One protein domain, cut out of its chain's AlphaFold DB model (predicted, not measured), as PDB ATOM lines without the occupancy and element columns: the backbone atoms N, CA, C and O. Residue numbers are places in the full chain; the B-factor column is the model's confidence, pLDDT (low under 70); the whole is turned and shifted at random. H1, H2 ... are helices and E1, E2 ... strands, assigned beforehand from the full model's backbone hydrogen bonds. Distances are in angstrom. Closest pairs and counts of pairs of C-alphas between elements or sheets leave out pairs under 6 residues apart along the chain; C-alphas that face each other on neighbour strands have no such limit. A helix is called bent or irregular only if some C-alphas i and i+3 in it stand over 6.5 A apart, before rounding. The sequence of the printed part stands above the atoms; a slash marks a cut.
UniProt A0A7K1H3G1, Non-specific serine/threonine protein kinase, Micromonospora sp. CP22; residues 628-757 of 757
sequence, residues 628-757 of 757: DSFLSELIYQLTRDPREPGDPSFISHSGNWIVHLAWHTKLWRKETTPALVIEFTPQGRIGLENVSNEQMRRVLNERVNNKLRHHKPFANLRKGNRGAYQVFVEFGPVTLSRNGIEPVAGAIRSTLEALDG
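This is residues 628 to 757 of the 757 residues of the protein "Non-specific serine/threonine protein kinase" of Micromonospora sp. CP22 (UniProt A0A7K1H3G1). One strongly twisted sheet of five strands has three helices over one face, and its other face is bare of named helices. H3 lies between H1, at the E1 and E2 side, and H2, at the E4 side; the long hairpin of E2 and E3 reaches to one end of the domain. The printed part has 130 residues, with three named helices and five named strands in the order H1 E1 E2 E3 H2 E4 E5 H3, and its class is mixed. The sheet's order is E1 E2 E3 E5 E4, all antiparallel. The whole is compact, with a radius of gyration of the C-alphas of 14.8 A and spans of 46 by 36 by 24 A.

H1, residues 628 to 639, begins at C-alpha 628 (26.400, 5.785, -20.411) and is 16.3 A long. E1 is residues 649 to 651. E2, residues 657 to 668, is 30.7 A long and bends by 60 degrees at residue 665. E3, residues 671 to 682, is 35.0 A long and begins at C-alpha 671 (12.695, -9.653, -26.313). H2, residues 693 to 711, is 27.2 A long, with a kink of 25 degrees near residue 705; it is only just irregular, with C-alphas 707 and 710 6.7 A apart. E4 is residues 715 to 718, and E5 is residues 727 to 731. H3, residues 738 to 756, is 27.5 A long and ends at C-alpha 756 (7.147, 25.116, -16.089).

E1, E2 and E3 form a meander, each strand the antiparallel neighbour of the one before. N 650 and O 659 are 2.9 A apart between E1 and E2, and N 662 and O 677 are 2.8 A apart between E2 and E3. E5 is the neighbour of E3, with N 678 and O 729 2.8 A apart, and of E4, with N 716 and O 730 2.8 A apart. E3, H2 and E4 make a split strand-helix-strand unit, two strands running the same way with E5 between them; its crossover is right-handed. H3 is on the sheet over E3 and E5, at a height of 9.1 A. H1, on the same face, touches H3 at a steep tilt of 47 degrees, the closest C-alphas being those of Leu 634 and Ile 741, 5.9 A. H2, on that face too, lies over E4 and touches residues 747 to 755 of H3; the closest C-alphas are those of Val 704 and Ala 754, 5.4 A. H1 and H2 are apart. Every O i to N i+4 pair is within hydrogen-bond range in H1, against 13 of 15 in H2 and 12 of 15 in H3.

The C-alphas of Lys 670 and Glu 689, the two farthest apart, are 48.4 A apart. The printed part has no cut and no long link. Its mean pLDDT is 77.0; residues under 70 include 642 to 646, 666 to 673 and 685 to 690.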
ATOM      1  N   ASP A 628      25.744   4.607 -20.992       77.38
ATOM      2  CA  ASP A 628      26.400   5.785 -20.411       77.38
ATOM      3  C   ASP A 628      26.752   6.853 -21.459       77.38
ATOM      4  O   ASP A 628      26.565   8.053 -21.233       77.38
ATOM      5  N   SER A 629      27.227   6.439 -22.638       75.94
ATOM      6  CA  SER A 629      27.526   7.356 -23.748       75.94
ATOM      7  C   SER A 629      26.252   7.985 -24.313       75.94
ATOM      8  O   SER A 629      26.255   9.161 -24.675       75.94
ATOM      9  N   PHE A 630      25.152   7.227 -24.353       83.00
ATOM     10  CA  PHE A 630      23.842   7.728 -24.758       83.00
ATOM     11  C   PHE A 630      23.333   8.787 -23.783       83.00
ATOM     12  O   PHE A 630      22.886   9.847 -24.217       83.00
ATOM     13  N   LEU A 631      23.438   8.533 -22.475       84.19
ATOM     14  CA  LEU A 631      23.060   9.506 -21.448       84.19
ATOM     15  C   LEU A 631      23.901  10.779 -21.533       84.19
ATOM     16  O   LEU A 631      23.347  11.874 -21.486       84.19
ATOM     17  N   SER A 632      25.215  10.641 -21.706       79.81
ATOM     18  CA  SER A 632      26.133  11.782 -21.782       79.81
ATOM     19  C   SER A 632      25.803  12.697 -22.968       79.81
ATOM     20  O   SER A 632      25.691  13.912 -22.808       79.81
ATOM     21  N   GLU A 633      25.565  12.116 -24.147       79.19
ATOM     22  CA  GLU A 633      25.195  12.866 -25.355       79.19
ATOM     23  C   GLU A 633      23.780  13.467 -25.247       79.19
ATOM     24  O   GLU A 633      23.565  14.621 -25.618       79.19
ATOM     25  N   LEU A 634      22.817  12.732 -24.679       84.38
ATOM     26  CA  LEU A 634      21.460  13.229 -24.436       84.38
ATOM     27  C   LEU A 634      21.456  14.433 -23.481       84.38
ATOM     28  O   LEU A 634      20.797  15.436 -23.756       84.38
ATOM     29  N   ILE A 635      22.202  14.355 -22.377       83.50
ATOM     30  CA  ILE A 635      22.345  15.460 -21.421       83.50
ATOM     31  C   ILE A 635      23.010  16.651 -22.111       83.50
ATOM     32  O   ILE A 635      22.482  17.759 -22.022       83.50
ATOM     33  N   TYR A 636      24.088  16.430 -22.867       79.25
ATOM     34  CA  TYR A 636      24.756  17.493 -23.620       79.25
ATOM     35  C   TYR A 636      23.809  18.212 -24.595       79.25
ATOM     36  O   TYR A 636      23.821  19.442 -24.671       79.25
ATOM     37  N   GLN A 637      22.938  17.494 -25.309       79.94
ATOM     38  CA  GLN A 637      21.956  18.130 -26.197       79.94
ATOM     39  C   GLN A 637      20.929  18.988 -25.445       79.94
ATOM     40  O   GLN A 637      20.490  20.017 -25.968       79.94
ATOM     41  N   LEU A 638      20.562  18.589 -24.225       81.31
ATOM     42  CA  LEU A 638      19.578  19.282 -23.391       81.31
ATOM     43  C   LEU A 638      20.161  20.493 -22.653       81.31
ATOM     44  O   LEU A 638      19.461  21.492 -22.488       81.31
ATOM     45  N   THR A 639      21.418  20.422 -22.210       80.44
ATOM     46  CA  THR A 639      22.044  21.436 -21.342       80.44
ATOM     47  C   THR A 639      23.119  22.270 -22.033       80.44
ATOM     48  O   THR A 639      23.416  23.367 -21.566       80.44
ATOM     49  N   ARG A 640      23.700  21.769 -23.133       76.50
ATOM     50  CA  ARG A 640      24.928  22.281 -23.776       76.50
ATOM     51  C   ARG A 640      26.162  22.278 -22.865       76.50
ATOM     52  O   ARG A 640      27.143  22.952 -23.168       76.50
ATOM     53  N   ASP A 641      26.118  21.498 -21.790       71.94
ATOM     54  CA  ASP A 641      27.174  21.373 -20.787       71.94
ATOM     55  C   ASP A 641      27.903  20.023 -20.953       71.94
ATOM     56  O   ASP A 641      27.265  18.973 -20.811       71.94
ATOM     57  N   PRO A 642      29.201  20.008 -21.316       58.88
ATOM     58  CA  PRO A 642      29.972  18.778 -21.470       58.88
ATOM     59  C   PRO A 642      30.320  18.201 -20.089       58.88
ATOM     60  O   PRO A 642      31.270  18.639 -19.443       58.88
ATOM     61  N   ARG A 643      29.544  17.219 -19.622       62.25
ATOM     62  CA  ARG A 643      29.758  16.559 -18.321       62.25
ATOM     63  C   ARG A 643      30.594  15.286 -18.429       62.25
ATOM     64  O   ARG A 643      30.667  14.673 -19.491       62.25
ATOM     65  N   GLU A 644      31.203  14.883 -17.312       53.12
ATOM     66  CA  GLU A 644      31.892  13.593 -17.220       53.12
ATOM     67  C   GLU A 644      30.900  12.415 -17.324       53.12
ATOM     68  O   GLU A 644      29.784  12.503 -16.798       53.12
ATOM     69  N   PRO A 645      31.285  11.301 -17.978       54.91
ATOM     70  CA  PRO A 645      30.450  10.105 -18.069       54.91
ATOM     71  C   PRO A 645      30.113   9.557 -16.674       54.91
ATOM     72  O   PRO A 645      31.016   9.240 -15.902       54.91
ATOM     73  N   GLY A 646      28.821   9.415 -16.359       57.72
ATOM     74  CA  GLY A 646      28.354   8.727 -15.146       57.72
ATOM     75  C   GLY A 646      27.487   9.540 -14.177       57.72
ATOM     76  O   GLY A 646      26.992   8.956 -13.217       57.72
ATOM     77  N   ASP A 647      27.252  10.837 -14.413       72.25
ATOM     78  CA  ASP A 647      26.218  11.606 -13.694       72.25
ATOM     79  C   ASP A 647      24.915  11.651 -14.516       72.25
ATOM     80  O   ASP A 647      24.826  12.401 -15.492       72.25
ATOM     81  N   PRO A 648      23.887  10.858 -14.165       82.31
ATOM     82  CA  PRO A 648      22.679  10.737 -14.966       82.31
ATOM     83  C   PRO A 648      21.645  11.827 -14.643       82.31
ATOM     84  O   PRO A 648      20.458  11.641 -14.910       82.31
ATOM     85  N   SER A 649      22.048  12.938 -14.019       87.31
ATOM     86  CA  SER A 649      21.130  13.993 -13.583       87.31
ATOM     87  C   SER A 649      21.522  15.371 -14.098       87.31
ATOM     88  O   SER A 649      22.695  15.711 -14.161       87.31
ATOM     89  N   PHE A 650      20.553  16.232 -14.403       88.56
ATOM     90  CA  PHE A 650      20.804  17.640 -14.722       88.56
ATOM     91  C   PHE A 650      19.698  18.559 -14.191       88.56
ATOM     92  O   PHE A 650      18.615  18.104 -13.834       88.56
ATOM     93  N   ILE A 651      19.975  19.862 -14.116       85.62
ATOM     94  CA  ILE A 651      18.986  20.879 -13.728       85.62
ATOM     95  C   ILE A 651      18.405  21.489 -15.006       85.62
ATOM     96  O   ILE A 651      19.155  21.828 -15.922       85.62
ATOM     97  N   SER A 652      17.079  21.613 -15.079       86.06
ATOM     98  CA  SER A 652      16.377  22.224 -16.209       86.06
ATOM     99  C   SER A 652      16.864  23.649 -16.471       86.06
ATOM    100  O   SER A 652      17.313  24.348 -15.565       86.06
ATOM    101  N   HIS A 653      16.703  24.127 -17.706       82.38
ATOM    102  CA  HIS A 653      17.073  25.501 -18.060       82.38
ATOM    103  C   HIS A 653      16.332  26.559 -17.219       82.38
ATOM    104  O   HIS A 653      16.878  27.622 -16.941       82.38
ATOM    105  N   SER A 654      15.110  26.254 -16.766       81.19
ATOM    106  CA  SER A 654      14.337  27.100 -15.850       81.19
ATOM    107  C   SER A 654      14.894  27.164 -14.424       81.19
ATOM    108  O   SER A 654      14.467  28.017 -13.650       81.19
ATOM    109  N   GLY A 655      15.812  26.269 -14.045       82.56
ATOM    110  CA  GLY A 655      16.335  26.157 -12.679       82.56
ATOM    111  C   GLY A 655      15.339  25.582 -11.666       82.56
ATOM    112  O   GLY A 655      15.635  25.529 -10.476       82.56
ATOM    113  N   ASN A 656      14.152  25.160 -12.113       84.81
ATOM    114  CA  ASN A 656      13.069  24.722 -11.231       84.81
ATOM    115  C   ASN A 656      13.045  23.207 -11.009       84.81
ATOM    116  O   ASN A 656      12.489  22.753 -10.007       84.81
ATOM    117  N   TRP A 657      13.627  22.427 -11.925       86.81
ATOM    118  CA  TRP A 657      13.495  20.974 -11.955       86.81
ATOM    119  C   TRP A 657      14.851  20.282 -12.019       86.81
ATOM    120  O   TRP A 657      15.690  20.593 -12.858       86.81
ATOM    121  N   ILE A 658      15.028  19.286 -11.163       88.69
ATOM    122  CA  ILE A 658      16.089  18.289 -11.236       88.69
ATOM    123  C   ILE A 658      15.546  17.121 -12.062       88.69
ATOM    124  O   ILE A 658      14.502  16.553 -11.732       88.69
ATOM    125  N   VAL A 659      16.247  16.785 -13.139       90.25
ATOM    126  CA  VAL A 659      15.914  15.704 -14.068       90.25
ATOM    127  C   VAL A 659      16.908  14.574 -13.860       90.25
ATOM    128  O   VAL A 659      18.101  14.786 -14.049       90.25
ATOM    129  N   HIS A 660      16.431  13.389 -13.487       90.12
ATOM    130  CA  HIS A 660      17.244  12.188 -13.291       90.12
ATOM    131  C   HIS A 660      16.865  11.129 -14.332       90.12
ATOM    132  O   HIS A 660      15.689  10.795 -14.479       90.12
ATOM    133  N   LEU A 661      17.849  10.579 -15.040       89.62
ATOM    134  CA  LEU A 661      17.679   9.572 -16.086       89.62
ATOM    135  C   LEU A 661      18.129   8.194 -15.577       89.62
ATOM    136  O   LEU A 661      19.129   8.077 -14.883       89.62
ATOM    137  N   ALA A 662      17.396   7.129 -15.883       87.19
ATOM    138  CA  ALA A 662      17.770   5.778 -15.469       87.19
ATOM    139  C   ALA A 662      17.343   4.734 -16.500       87.19
ATOM    140  O   ALA A 662      16.199   4.731 -16.958       87.19
ATOM    141  N   TRP A 663      18.246   3.816 -16.833       86.75
ATOM    142  CA  TRP A 663      17.931   2.677 -17.688       86.75
ATOM    143  C   TRP A 663      17.203   1.577 -16.913       86.75
ATOM    144  O   TRP A 663      17.516   1.260 -15.766       86.75
ATOM    145  N   HIS A 664      16.211   0.982 -17.564       82.31
ATOM    146  CA  HIS A 664      15.459  -0.172 -17.097       82.31
ATOM    147  C   HIS A 664      15.304  -1.184 -18.231       82.31
ATOM    148  O   HIS A 664      15.158  -0.828 -19.395       82.31
ATOM    149  N   THR A 665      15.245  -2.466 -17.896       75.12
ATOM    150  CA  THR A 665      14.953  -3.531 -18.862       75.12
ATOM    151  C   THR A 665      13.462  -3.842 -18.884       75.12
ATOM    152  O   THR A 665      12.869  -4.089 -17.829       75.12
ATOM    153  N   LYS A 666      12.851  -3.898 -20.073       67.06
ATOM    154  CA  LYS A 666      11.433  -4.252 -20.231       67.06
ATOM    155  C   LYS A 666      11.257  -5.357 -21.267       67.06
ATOM    156  O   LYS A 666      11.908  -5.347 -22.305       67.06
ATOM    157  N   LEU A 667      10.351  -6.295 -20.992       62.50
ATOM    158  CA  LEU A 667       9.942  -7.291 -21.980       62.50
ATOM    159  C   LEU A 667       9.024  -6.631 -23.016       62.50
ATOM    160  O   LEU A 667       7.936  -6.159 -22.674       62.50
ATOM    161  N   TRP A 668       9.432  -6.647 -24.279       57.53
ATOM    162  CA  TRP A 668       8.640  -6.179 -25.409       57.53
ATOM    163  C   TRP A 668       8.654  -7.243 -26.508       57.53
ATOM    164  O   TRP A 668       9.709  -7.695 -26.929       57.53
ATOM    165  N   ARG A 669       7.474  -7.717 -26.934       50.69
ATOM    166  CA  ARG A 669       7.323  -8.778 -27.959       50.69
ATOM    167  C   ARG A 669       8.241 -10.012 -27.774       50.69
ATOM    168  O   ARG A 669       8.650 -10.615 -28.755       50.69
ATOM    169  N   LYS A 670       8.473 -10.438 -26.522       51.94
ATOM    170  CA  LYS A 670       9.347 -11.564 -26.102       51.94
ATOM    171  C   LYS A 670      10.863 -11.305 -26.150       51.94
ATOM    172  O   LYS A 670      11.615 -12.213 -25.816       51.94
ATOM    173  N   GLU A 671      11.301 -10.088 -26.454       56.25
ATOM    174  CA  GLU A 671      12.695  -9.653 -26.313       56.25
ATOM    175  C   GLU A 671      12.839  -8.642 -25.171       56.25
ATOM    176  O   GLU A 671      11.879  -7.981 -24.768       56.25
ATOM    177  N   THR A 672      14.042  -8.552 -24.604       67.56
ATOM    178  CA  THR A 672      14.336  -7.629 -23.500       67.56
ATOM    179  C   THR A 672      14.934  -6.368 -24.102       67.56
ATOM    180  O   THR A 672      16.053  -6.405 -24.601       67.56
ATOM    181  N   THR A 673      14.187  -5.267 -24.092       69.25
ATOM    182  CA  THR A 673      14.619  -3.992 -24.683       69.25
ATOM    183  C   THR A 673      14.945  -2.973 -23.590       69.25
ATOM    184  O   THR A 673      14.206  -2.917 -22.596       69.25
ATOM    185  N   PRO A 674      15.994  -2.146 -23.759       75.38
ATOM    186  CA  PRO A 674      16.270  -1.041 -22.853       75.38
ATOM    187  C   PRO A 674      15.153   0.008 -22.951       75.38
ATOM    188  O   PRO A 674      14.695   0.377 -24.036       75.38
ATOM    189  N   ALA A 675      14.695   0.462 -21.793       81.38
ATOM    190  CA  ALA A 675      13.724   1.525 -21.616       81.38
ATOM    191  C   ALA A 675      14.329   2.584 -20.697       81.38
ATOM    192  O   ALA A 675      14.887   2.262 -19.649       81.38
ATOM    193  N   LEU A 676      14.214   3.849 -21.078       87.56
ATOM    194  CA  LEU A 676      14.748   4.961 -20.307       87.56
ATOM    195  C   LEU A 676      13.632   5.553 -19.445       87.56
ATOM    196  O   LEU A 676      12.606   5.984 -19.963       87.56
ATOM    197  N   VAL A 677      13.804   5.570 -18.128       87.75
ATOM    198  CA  VAL A 677      12.872   6.202 -17.189       87.75
ATOM    199  C   VAL A 677      13.474   7.513 -16.719       87.75
ATOM    200  O   VAL A 677      14.623   7.563 -16.293       87.75
ATOM    201  N   ILE A 678      12.679   8.573 -16.793       89.81
ATOM    202  CA  ILE A 678      13.092   9.920 -16.421       89.81
ATOM    203  C   ILE A 678      12.209  10.412 -15.280       89.81
ATOM    204  O   ILE A 678      10.979  10.385 -15.375       89.81
ATOM    205  N   GLU A 679      12.854  10.846 -14.203       89.88
ATOM    206  CA  GLU A 679      12.238  11.435 -13.019       89.88
ATOM    207  C   GLU A 679      12.468  12.948 -13.011       89.88
ATOM    208  O   GLU A 679      13.600  13.420 -13.084       89.88
ATOM    209  N   PHE A 680      11.383  13.708 -12.885       89.69
ATOM    210  CA  PHE A 680      11.400  15.161 -12.741       89.69
ATOM    211  C   PHE A 680      11.024  15.520 -11.299       89.69
ATOM    212  O   PHE A 680       9.912  15.220 -10.855       89.69
ATOM    213  N   THR A 681      11.937  16.164 -10.568       87.38
ATOM    214  CA  THR A 681      11.761  16.567  -9.161       87.38
ATOM    215  C   THR A 681      11.956  18.078  -9.008       87.38
ATOM    216  O   THR A 681      12.961  18.596  -9.484       87.38
ATOM    217  N   PRO A 682      11.057  18.819  -8.339       85.06
ATOM    218  CA  PRO A 682      11.237  20.257  -8.168       85.06
ATOM    219  C   PRO A 682      12.365  20.584  -7.177       85.06
ATOM    220  O   PRO A 682      12.501  19.932  -6.141       85.06
ATOM    221  N   GLN A 683      13.148  21.624  -7.467       80.06
ATOM    222  CA  GLN A 683      14.282  22.064  -6.641       80.06
ATOM    223  C   GLN A 683      13.845  22.876  -5.403       80.06
ATOM    224  O   GLN A 683      14.564  22.938  -4.406       80.06
ATOM    225  N   GLY A 684      12.648  23.473  -5.438       70.06
ATOM    226  CA  GLY A 684      12.060  24.246  -4.340       70.06
ATOM    227  C   GLY A 684      10.737  23.667  -3.833       70.06
ATOM    228  O   GLY A 684      10.091  22.853  -4.495       70.06
ATOM    229  N   ARG A 685      10.287  24.114  -2.651       62.03
ATOM    230  CA  ARG A 685       8.917  23.833  -2.193       62.03
ATOM    231  C   ARG A 685       7.933  24.578  -3.095       62.03
ATOM    232  O   ARG A 685       7.731  25.775  -2.927       62.03
ATOM    233  N   ILE A 686       7.291  23.852  -4.005       62.66
ATOM    234  CA  ILE A 686       6.093  24.323  -4.700       62.66
ATOM    235  C   ILE A 686       4.969  24.327  -3.658       62.66
ATOM    236  O   ILE A 686       4.362  23.299  -3.372       62.66
ATOM    237  N   GLY A 687       4.777  25.454  -2.975       56.28
ATOM    238  CA  GLY A 687       3.690  25.652  -2.023       56.28
ATOM    239  C   GLY A 687       2.622  26.534  -2.648       56.28
ATOM    240  O   GLY A 687       2.836  27.733  -2.777       56.28
ATOM    241  N   LEU A 688       1.484  25.956  -3.025       60.03
ATOM    242  CA  LEU A 688       0.263  26.721  -3.272       60.03
ATOM    243  C   LEU A 688      -0.610  26.598  -2.026       60.03
ATOM    244  O   LEU A 688      -0.966  25.488  -1.622       60.03
ATOM    245  N   GLU A 689      -0.930  27.726  -1.392       56.72
ATOM    246  CA  GLU A 689      -1.880  27.745  -0.282       56.72
ATOM    247  C   GLU A 689      -3.228  27.176  -0.764       56.72
ATOM    248  O   GLU A 689      -3.760  27.595  -1.790       56.72
ATOM    249  N   ASN A 690      -3.778  26.208  -0.023       63.00
ATOM    250  CA  ASN A 690      -5.091  25.575  -0.246       63.00
ATOM    251  C   ASN A 690      -5.227  24.536  -1.382       63.00
ATOM    252  O   ASN A 690      -6.357  24.194  -1.731       63.00
ATOM    253  N   VAL A 691      -4.141  23.960  -1.916       71.81
ATOM    254  CA  VAL A 691      -4.239  22.817  -2.854       71.81
ATOM    255  C   VAL A 691      -3.707  21.534  -2.217       71.81
ATOM    256  O   VAL A 691      -2.611  21.507  -1.662       71.81
ATOM    257  N   SER A 692      -4.473  20.439  -2.296       74.38
ATOM    258  CA  SER A 692      -3.994  19.137  -1.816       74.38
ATOM    259  C   SER A 692      -2.899  18.566  -2.729       74.38
ATOM    260  O   SER A 692      -2.931  18.719  -3.952       74.38
ATOM    261  N   ASN A 693      -1.957  17.826  -2.140       73.88
ATOM    262  CA  ASN A 693      -0.878  17.143  -2.865       73.88
ATOM    263  C   ASN A 693      -1.390  16.216  -3.988       73.88
ATOM    264  O   ASN A 693      -0.732  16.047  -5.011       73.88
ATOM    265  N   GLU A 694      -2.565  15.609  -3.806       73.81
ATOM    266  CA  GLU A 694      -3.182  14.726  -4.798       73.81
ATOM    267  C   GLU A 694      -3.738  15.502  -6.000       73.81
ATOM    268  O   GLU A 694      -3.532  15.100  -7.148       73.81
ATOM    269  N   GLN A 695      -4.380  16.648  -5.750       76.19
ATOM    270  CA  GLN A 695      -4.872  17.534  -6.805       76.19
ATOM    271  C   GLN A 695      -3.721  18.111  -7.634       76.19
ATOM    272  O   GLN A 695      -3.794  18.074  -8.862       76.19
ATOM    273  N   MET A 696      -2.632  18.557  -6.998       75.88
ATOM    274  CA  MET A 696      -1.451  19.052  -7.719       75.88
ATOM    275  C   MET A 696      -0.835  17.985  -8.621       75.88
ATOM    276  O   MET A 696      -0.591  18.232  -9.804       75.88
ATOM    277  N   ARG A 697      -0.656  16.766  -8.100       78.75
ATOM    278  CA  ARG A 697      -0.133  15.646  -8.889       78.75
ATOM    279  C   ARG A 697      -1.017  15.345 -10.100       78.75
ATOM    280  O   ARG A 697      -0.503  15.049 -11.177       78.75
ATOM    281  N   ARG A 698      -2.343  15.405  -9.941       79.56
ATOM    282  CA  ARG A 698      -3.286  15.176 -11.042       79.56
ATOM    283  C   ARG A 698      -3.144  16.235 -12.137       79.56
ATOM    284  O   ARG A 698      -3.044  15.862 -13.301       79.56
ATOM    285  N   VAL A 699      -3.070  17.513 -11.763       82.12
ATOM    286  CA  VAL A 699      -2.922  18.630 -12.712       82.12
ATOM    287  C   VAL A 699      -1.615  18.523 -13.504       82.12
ATOM    288  O   VAL A 699      -1.644  18.607 -14.731       82.12
ATOM    289  N   LEU A 700      -0.486  18.269 -12.833       82.81
ATOM    290  CA  LEU A 700       0.814  18.111 -13.499       82.81
ATOM    291  C   LEU A 700       0.816  16.921 -14.467       82.81
ATOM    292  O   LEU A 700       1.211  17.053 -15.625       82.81
ATOM    293  N   ASN A 701       0.292  15.774 -14.033       84.44
ATOM    294  CA  ASN A 701       0.184  14.586 -14.879       84.44
ATOM    295  C   ASN A 701      -0.722  14.811 -16.099       84.44
ATOM    296  O   ASN A 701      -0.409  14.331 -17.187       84.44
ATOM    297  N   GLU A 702      -1.835  15.534 -15.952       84.25
ATOM    298  CA  GLU A 702      -2.728  15.860 -17.071       84.25
ATOM    299  C   GLU A 702      -2.048  16.791 -18.092       84.25
ATOM    300  O   GLU A 702      -2.138  16.535 -19.297       84.25
ATOM    301  N   ARG A 703      -1.304  17.809 -17.633       85.00
ATOM    302  CA  ARG A 703      -0.525  18.713 -18.501       85.00
ATOM    303  C   ARG A 703       0.543  17.963 -19.291       85.00
ATOM    304  O   ARG A 703       0.573  18.050 -20.521       85.00
ATOM    305  N   VAL A 704       1.351  17.160 -18.603       86.12
ATOM    306  CA  VAL A 704       2.416  16.359 -19.224       86.12
ATOM    307  C   VAL A 704       1.830  15.344 -20.206       86.12
ATOM    308  O   VAL A 704       2.271  15.270 -21.351       86.12
ATOM    309  N   ASN A 705       0.775  14.615 -19.828       84.75
ATOM    310  CA  ASN A 705       0.131  13.640 -20.713       84.75
ATOM    311  C   ASN A 705      -0.453  14.283 -21.984       84.75
ATOM    312  O   ASN A 705      -0.455  13.654 -23.041       84.75
ATOM    313  N   ASN A 706      -0.943  15.527 -21.909       84.81
ATOM    314  CA  ASN A 706      -1.418  16.257 -23.085       84.81
ATOM    315  C   ASN A 706      -0.272  16.642 -24.030       84.81
ATOM    316  O   ASN A 706      -0.404  16.440 -25.237       84.81
ATOM    317  N   LYS A 707       0.861  17.119 -23.504       84.12
ATOM    318  CA  LYS A 707       2.052  17.433 -24.311       84.12
ATOM    319  C   LYS A 707       2.693  16.183 -24.919       84.12
ATOM    320  O   LYS A 707       3.051  16.195 -26.095       84.12
ATOM    321  N   LEU A 708       2.716  15.072 -24.183       83.88
ATOM    322  CA  LEU A 708       3.243  13.786 -24.655       83.88
ATOM    323  C   LEU A 708       2.386  13.104 -25.737       83.88
ATOM    324  O   LEU A 708       2.849  12.132 -26.326       83.88
ATOM    325  N   ARG A 709       1.176  13.591 -26.064       80.94
ATOM    326  CA  ARG A 709       0.338  13.005 -27.137       80.94
ATOM    327  C   ARG A 709       1.058  12.915 -28.484       80.94
ATOM    328  O   ARG A 709       0.854  11.936 -29.191       80.94
ATOM    329  N   HIS A 710       1.917  13.885 -28.794       76.25
ATOM    330  CA  HIS A 710       2.708  13.933 -30.029       76.25
ATOM    331  C   HIS A 710       3.880  12.931 -30.043       76.25
ATOM    332  O   HIS A 710       4.486  12.720 -31.083       76.25
ATOM    333  N   HIS A 711       4.157  12.278 -28.906       79.81
ATOM    334  CA  HIS A 711       5.263  11.334 -28.688       79.81
ATOM    335  C   HIS A 711       4.771   9.916 -28.323       79.81
ATOM    336  O   HIS A 711       5.544   9.061 -27.886       79.81
ATOM    337  N   LYS A 712       3.466   9.640 -28.487       70.12
ATOM    338  CA  LYS A 712       2.790   8.424 -27.991       70.12
ATOM    339  C   LYS A 712       3.176   7.052 -28.582       70.12
ATOM    340  O   LYS A 712       2.710   6.068 -28.006       70.12
ATOM    341  N   PRO A 713       4.021   6.900 -29.625       67.06
ATOM    342  CA  PRO A 713       4.560   5.580 -29.956       67.06
ATOM    343  C   PRO A 713       5.664   5.111 -28.992       67.06
ATOM    344  O   PRO A 713       5.851   3.907 -28.848       67.06
ATOM    345  N   PHE A 714       6.383   6.033 -28.336       73.81
ATOM    346  CA  PHE A 714       7.618   5.718 -27.601       73.81
ATOM    347  C   PHE A 714       7.753   6.407 -26.235       73.81
ATOM    348  O   PHE A 714       8.654   6.036 -25.492       73.81
ATOM    349  N   ALA A 715       6.878   7.352 -25.863       82.50
ATOM    350  CA  ALA A 715       6.893   8.040 -24.567       82.50
ATOM    351  C   ALA A 715       5.574   7.854 -23.800       82.50
ATOM    352  O   ALA A 715       4.493   8.164 -24.306       82.50
ATOM    353  N   ASN A 716       5.652   7.383 -22.554       82.81
ATOM    354  CA  ASN A 716       4.489   7.115 -21.709       82.81
ATOM    355  C   ASN A 716       4.652   7.708 -20.307       82.81
ATOM    356  O   ASN A 716       5.656   7.495 -19.632       82.81
ATOM    357  N   LEU A 717       3.619   8.405 -19.830       83.25
ATOM    358  CA  LEU A 717       3.562   8.871 -18.447       83.25
ATOM    359  C   LEU A 717       3.362   7.681 -17.496       83.25
ATOM    360  O   LEU A 717       2.426   6.893 -17.665       83.25
ATOM    361  N   ARG A 718       4.182   7.591 -16.446       77.75
ATOM    362  CA  ARG A 718       4.045   6.596 -15.380       77.75
ATOM    363  C   ARG A 718       3.494   7.257 -14.116       77.75
ATOM    364  O   ARG A 718       3.936   8.326 -13.706       77.75
ATOM    365  N   LYS A 719       2.522   6.612 -13.461       64.62
ATOM    366  CA  LYS A 719       2.023   7.076 -12.157       64.62
ATOM    367  C   LYS A 719       3.111   6.856 -11.103       64.62
ATOM    368  O   LYS A 719       3.444   5.714 -10.799       64.62
ATOM    369  N   GLY A 720       3.673   7.941 -10.580       61.81
ATOM    370  CA  GLY A 720       4.628   7.896  -9.474       61.81
ATOM    371  C   GLY A 720       3.971   7.497  -8.149       61.81
ATOM    372  O   GLY A 720       2.816   7.838  -7.895       61.81
ATOM    373  N   ASN A 721       4.732   6.819  -7.284       57.31
ATOM    374  CA  ASN A 721       4.301   6.409  -5.937       57.31
ATOM    375  C   ASN A 721       4.925   7.265  -4.812       57.31
ATOM    376  O   ASN A 721       4.655   7.025  -3.637       57.31
ATOM    377  N   ARG A 722       5.766   8.256  -5.145       57.06
ATOM    378  CA  ARG A 722       6.501   9.123  -4.204       57.06
ATOM    379  C   ARG A 722       6.313  10.599  -4.586       57.06
ATOM    380  O   ARG A 722       6.079  10.886  -5.751       57.06
ATOM    381  N   GLY A 723       6.295  11.495  -3.590       59.88
ATOM    382  CA  GLY A 723       6.317  12.965  -3.745       59.88
ATOM    383  C   GLY A 723       5.099  13.634  -4.415       59.88
ATOM    384  O   GLY A 723       4.669  13.245  -5.494       59.88
ATOM    385  N   ALA A 724       4.545  14.694  -3.820       61.22
ATOM    386  CA  ALA A 724       3.384  15.421  -4.365       61.22
ATOM    387  C   ALA A 724       3.607  16.050  -5.760       61.22
ATOM    388  O   ALA A 724       2.644  16.325  -6.469       61.22
ATOM    389  N   TYR A 725       4.870  16.230  -6.156       71.88
ATOM    390  CA  TYR A 725       5.285  17.000  -7.333       71.88
ATOM    391  C   TYR A 725       6.231  16.241  -8.276       71.88
ATOM    392  O   TYR A 725       6.727  16.827  -9.228       71.88
ATOM    393  N   GLN A 726       6.505  14.958  -8.013       78.75
ATOM    394  CA  GLN A 726       7.385  14.160  -8.868       78.75
ATOM    395  C   GLN A 726       6.619  13.603 -10.069       78.75
ATOM    396  O   GLN A 726       5.526  13.046  -9.908       78.75
ATOM    397  N   VAL A 727       7.212  13.715 -11.256       82.31
ATOM    398  CA  VAL A 727       6.651  13.197 -12.511       82.31
ATOM    399  C   VAL A 727       7.609  12.179 -13.121       82.31
ATOM    400  O   VAL A 727       8.813  12.405 -13.157       82.31
ATOM    401  N   PHE A 728       7.063  11.057 -13.597       86.69
ATOM    402  CA  PHE A 728       7.829   9.972 -14.209       86.69
ATOM    403  C   PHE A 728       7.389   9.765 -15.655       86.69
ATOM    404  O   PHE A 728       6.202   9.546 -15.917       86.69
ATOM    405  N   VAL A 729       8.340   9.778 -16.583       86.62
ATOM    406  CA  VAL A 729       8.103   9.477 -18.000       86.62
ATOM    407  C   VAL A 729       9.005   8.322 -18.413       86.62
ATOM    408  O   VAL A 729      10.197   8.327 -18.134       86.62
ATOM    409  N   GLU A 730       8.421   7.310 -19.042       86.06
ATOM    410  CA  GLU A 730       9.120   6.130 -19.544       86.06
ATOM    411  C   GLU A 730       9.190   6.177 -21.071       86.06
ATOM    412  O   GLU A 730       8.176   6.396 -21.740       86.06
ATOM    413  N   PHE A 731      10.381   5.926 -21.604       84.56
ATOM    414  CA  PHE A 731      10.683   5.884 -23.025       84.56
ATOM    415  C   PHE A 731      11.054   4.465 -23.439       84.56
ATOM    416  O   PHE A 731      11.957   3.869 -22.855       84.56
ATOM    417  N   GLY A 732      10.378   3.909 -24.443       73.81
ATOM    418  CA  GLY A 732      10.725   2.582 -24.942       73.81
ATOM    419  C   GLY A 732       9.851   2.090 -26.099       73.81
ATOM    420  O   GLY A 732       8.641   2.343 -26.084       73.81
ATOM    421  N   PRO A 733      10.430   1.339 -27.057       70.75
ATOM    422  CA  PRO A 733      11.847   0.943 -27.145       70.75
ATOM    423  C   PRO A 733      12.766   2.102 -27.585       70.75
ATOM    424  O   PRO A 733      12.374   2.908 -28.425       70.75
ATOM    425  N   VAL A 734      13.974   2.195 -27.008       74.06
ATOM    426  CA  VAL A 734      14.976   3.223 -27.361       74.06
ATOM    427  C   VAL A 734      16.104   2.595 -28.176       74.06
ATOM    428  O   VAL A 734      16.720   1.620 -27.750       74.06
ATOM    429  N   THR A 735      16.404   3.177 -29.336       76.00
ATOM    430  CA  THR A 735      17.550   2.779 -30.161       76.00
ATOM    431  C   THR A 735      18.809   3.472 -29.639       76.00
ATOM    432  O   THR A 735      18.914   4.692 -29.747       76.00
ATOM    433  N   LEU A 736      19.777   2.719 -29.101       76.25
ATOM    434  CA  LEU A 736      21.052   3.234 -28.566       76.25
ATOM    435  C   LEU A 736      22.010   3.709 -29.679       76.25
ATOM    436  O   LEU A 736      23.061   3.126 -29.934       76.25
ATOM    437  N   SER A 737      21.616   4.775 -30.365       74.25
ATOM    438  CA  SER A 737      22.330   5.421 -31.470       74.25
ATOM    439  C   SER A 737      22.132   6.931 -31.376       74.25
ATOM    440  O   SER A 737      21.189   7.382 -30.722       74.25
ATOM    441  N   ARG A 738      22.959   7.725 -32.066       67.00
ATOM    442  CA  ARG A 738      22.769   9.188 -32.123       67.00
ATOM    443  C   ARG A 738      21.398   9.589 -32.675       67.00
ATOM    444  O   ARG A 738      20.781  10.509 -32.146       67.00
ATOM    445  N   ASN A 739      20.874   8.847 -33.652       62.00
ATOM    446  CA  ASN A 739      19.539   9.079 -34.214       62.00
ATOM    447  C   ASN A 739      18.416   8.802 -33.199       62.00
ATOM    448  O   ASN A 739      17.351   9.411 -33.266       62.00
ATOM    449  N   GLY A 740      18.659   7.925 -32.219       70.44
ATOM    450  CA  GLY A 740      17.724   7.657 -31.126       70.44
ATOM    451  C   GLY A 740      17.662   8.749 -30.053       70.44
ATOM    452  O   GLY A 740      16.753   8.716 -29.225       70.44
ATOM    453  N   ILE A 741      18.586   9.718 -30.056       80.56
ATOM    454  CA  ILE A 741      18.672  10.762 -29.021       80.56
ATOM    455  C   ILE A 741      17.625  11.858 -29.237       80.56
ATOM    456  O   ILE A 741      16.922  12.218 -28.293       80.56
ATOM    457  N   GLU A 742      17.474  12.367 -30.463       81.25
ATOM    458  CA  GLU A 742      16.606  13.524 -30.742       81.25
ATOM    459  C   GLU A 742      15.125  13.291 -30.364       81.25
ATOM    460  O   GLU A 742      14.539  14.168 -29.721       81.25
ATOM    461  N   PRO A 743      14.505  12.121 -30.646       80.25
ATOM    462  CA  PRO A 743      13.133  11.848 -30.208       80.25
ATOM    463  C   PRO A 743      12.972  11.900 -28.681       80.25
ATOM    464  O   PRO A 743      11.985  12.436 -28.169       80.25
ATOM    465  N   VAL A 744      13.962  11.389 -27.940       84.88
ATOM    466  CA  VAL A 744      13.976  11.403 -26.470       84.88
ATOM    467  C   VAL A 744      14.181  12.832 -25.953       84.88
ATOM    468  O   VAL A 744      13.426  13.296 -25.094       84.88
ATOM    469  N   ALA A 745      15.131  13.578 -26.524       84.50
ATOM    470  CA  ALA A 745      15.400  14.971 -26.173       84.50
ATOM    471  C   ALA A 745      14.191  15.889 -26.436       84.50
ATOM    472  O   ALA A 745      13.868  16.762 -25.624       84.50
ATOM    473  N   GLY A 746      13.489  15.700 -27.558       82.00
ATOM    474  CA  GLY A 746      12.265  16.435 -27.896       82.00
ATOM    475  C   GLY A 746      11.133  16.203 -26.891       82.00
ATOM    476  O   GLY A 746      10.442  17.146 -26.485       82.00
ATOM    477  N   ALA A 747      10.969  14.967 -26.423       84.81
ATOM    478  CA  ALA A 747       9.958  14.632 -25.430       84.81
ATOM    479  C   ALA A 747      10.305  15.135 -24.016       84.81
ATOM    480  O   ALA A 747       9.406  15.576 -23.292       84.81
ATOM    481  N   ILE A 748      11.588  15.146 -23.630       88.19
ATOM    482  CA  ILE A 748      12.047  15.763 -22.371       88.19
ATOM    483  C   ILE A 748      11.768  17.267 -22.382       88.19
ATOM    484  O   ILE A 748      11.164  17.773 -21.438       88.19
ATOM    485  N   ARG A 749      12.119  17.972 -23.468       87.19
ATOM    486  CA  ARG A 749      11.806  19.403 -23.636       87.19
ATOM    487  C   ARG A 749      10.304  19.669 -23.523       87.19
ATOM    488  O   ARG A 749       9.891  20.505 -22.728       87.19
ATOM    489  N   SER A 750       9.490  18.879 -24.224       85.81
ATOM    490  CA  SER A 750       8.021  18.978 -24.165       85.81
ATOM    491  C   SER A 750       7.464  18.749 -22.754       85.81
ATOM    492  O   SER A 750       6.446  19.333 -22.385       85.81
ATOM    493  N   THR A 751       8.111  17.878 -21.973       87.56
ATOM    494  CA  THR A 751       7.729  17.586 -20.585       87.56
ATOM    495  C   THR A 751       8.103  18.740 -19.662       87.56
ATOM    496  O   THR A 751       7.260  19.175 -18.888       87.56
ATOM    497  N   LEU A 752       9.319  19.280 -19.779       87.44
ATOM    498  CA  LEU A 752       9.767  20.437 -18.997       87.44
ATOM    499  C   LEU A 752       8.906  21.677 -19.270       87.44
ATOM    500  O   LEU A 752       8.449  22.308 -18.324       87.44
ATOM    501  N   GLU A 753       8.569  21.953 -20.533       85.00
ATOM    502  CA  GLU A 753       7.615  23.015 -20.888       85.00
ATOM    503  C   GLU A 753       6.257  22.853 -20.188       85.00
ATOM    504  O   GLU A 753       5.642  23.835 -19.784       85.00
ATOM    505  N   ALA A 754       5.768  21.614 -20.066       85.88
ATOM    506  CA  ALA A 754       4.488  21.314 -19.424       85.88
ATOM    507  C   ALA A 754       4.527  21.448 -17.895       85.88
ATOM    508  O   ALA A 754       3.473  21.552 -17.269       85.88
ATOM    509  N   LEU A 755       5.721  21.342 -17.314       84.94
ATOM    510  CA  LEU A 755       5.968  21.448 -15.882       84.94
ATOM    511  C   LEU A 755       6.253  22.893 -15.452       84.94
ATOM    512  O   LEU A 755       5.922  23.257 -14.325       84.94
ATOM    513  N   ASP A 756       6.861  23.697 -16.328       81.94
ATOM    514  CA  ASP A 756       7.147  25.116 -16.089       81.94
ATOM    515  C   ASP A 756       5.932  26.033 -16.334       81.94
ATOM    516  O   ASP A 756       5.807  27.061 -15.667       81.94
ATOM    517  N   GLY A 757       5.045  25.682 -17.275       72.44
ATOM    518  CA  GLY A 757       3.764  26.372 -17.500       72.44
ATOM    519  C   GLY A 757       2.652  25.819 -16.626       72.44
ATOM    520  O   GLY A 757       1.798  26.599 -16.135       72.44
TER     521      GLY A 757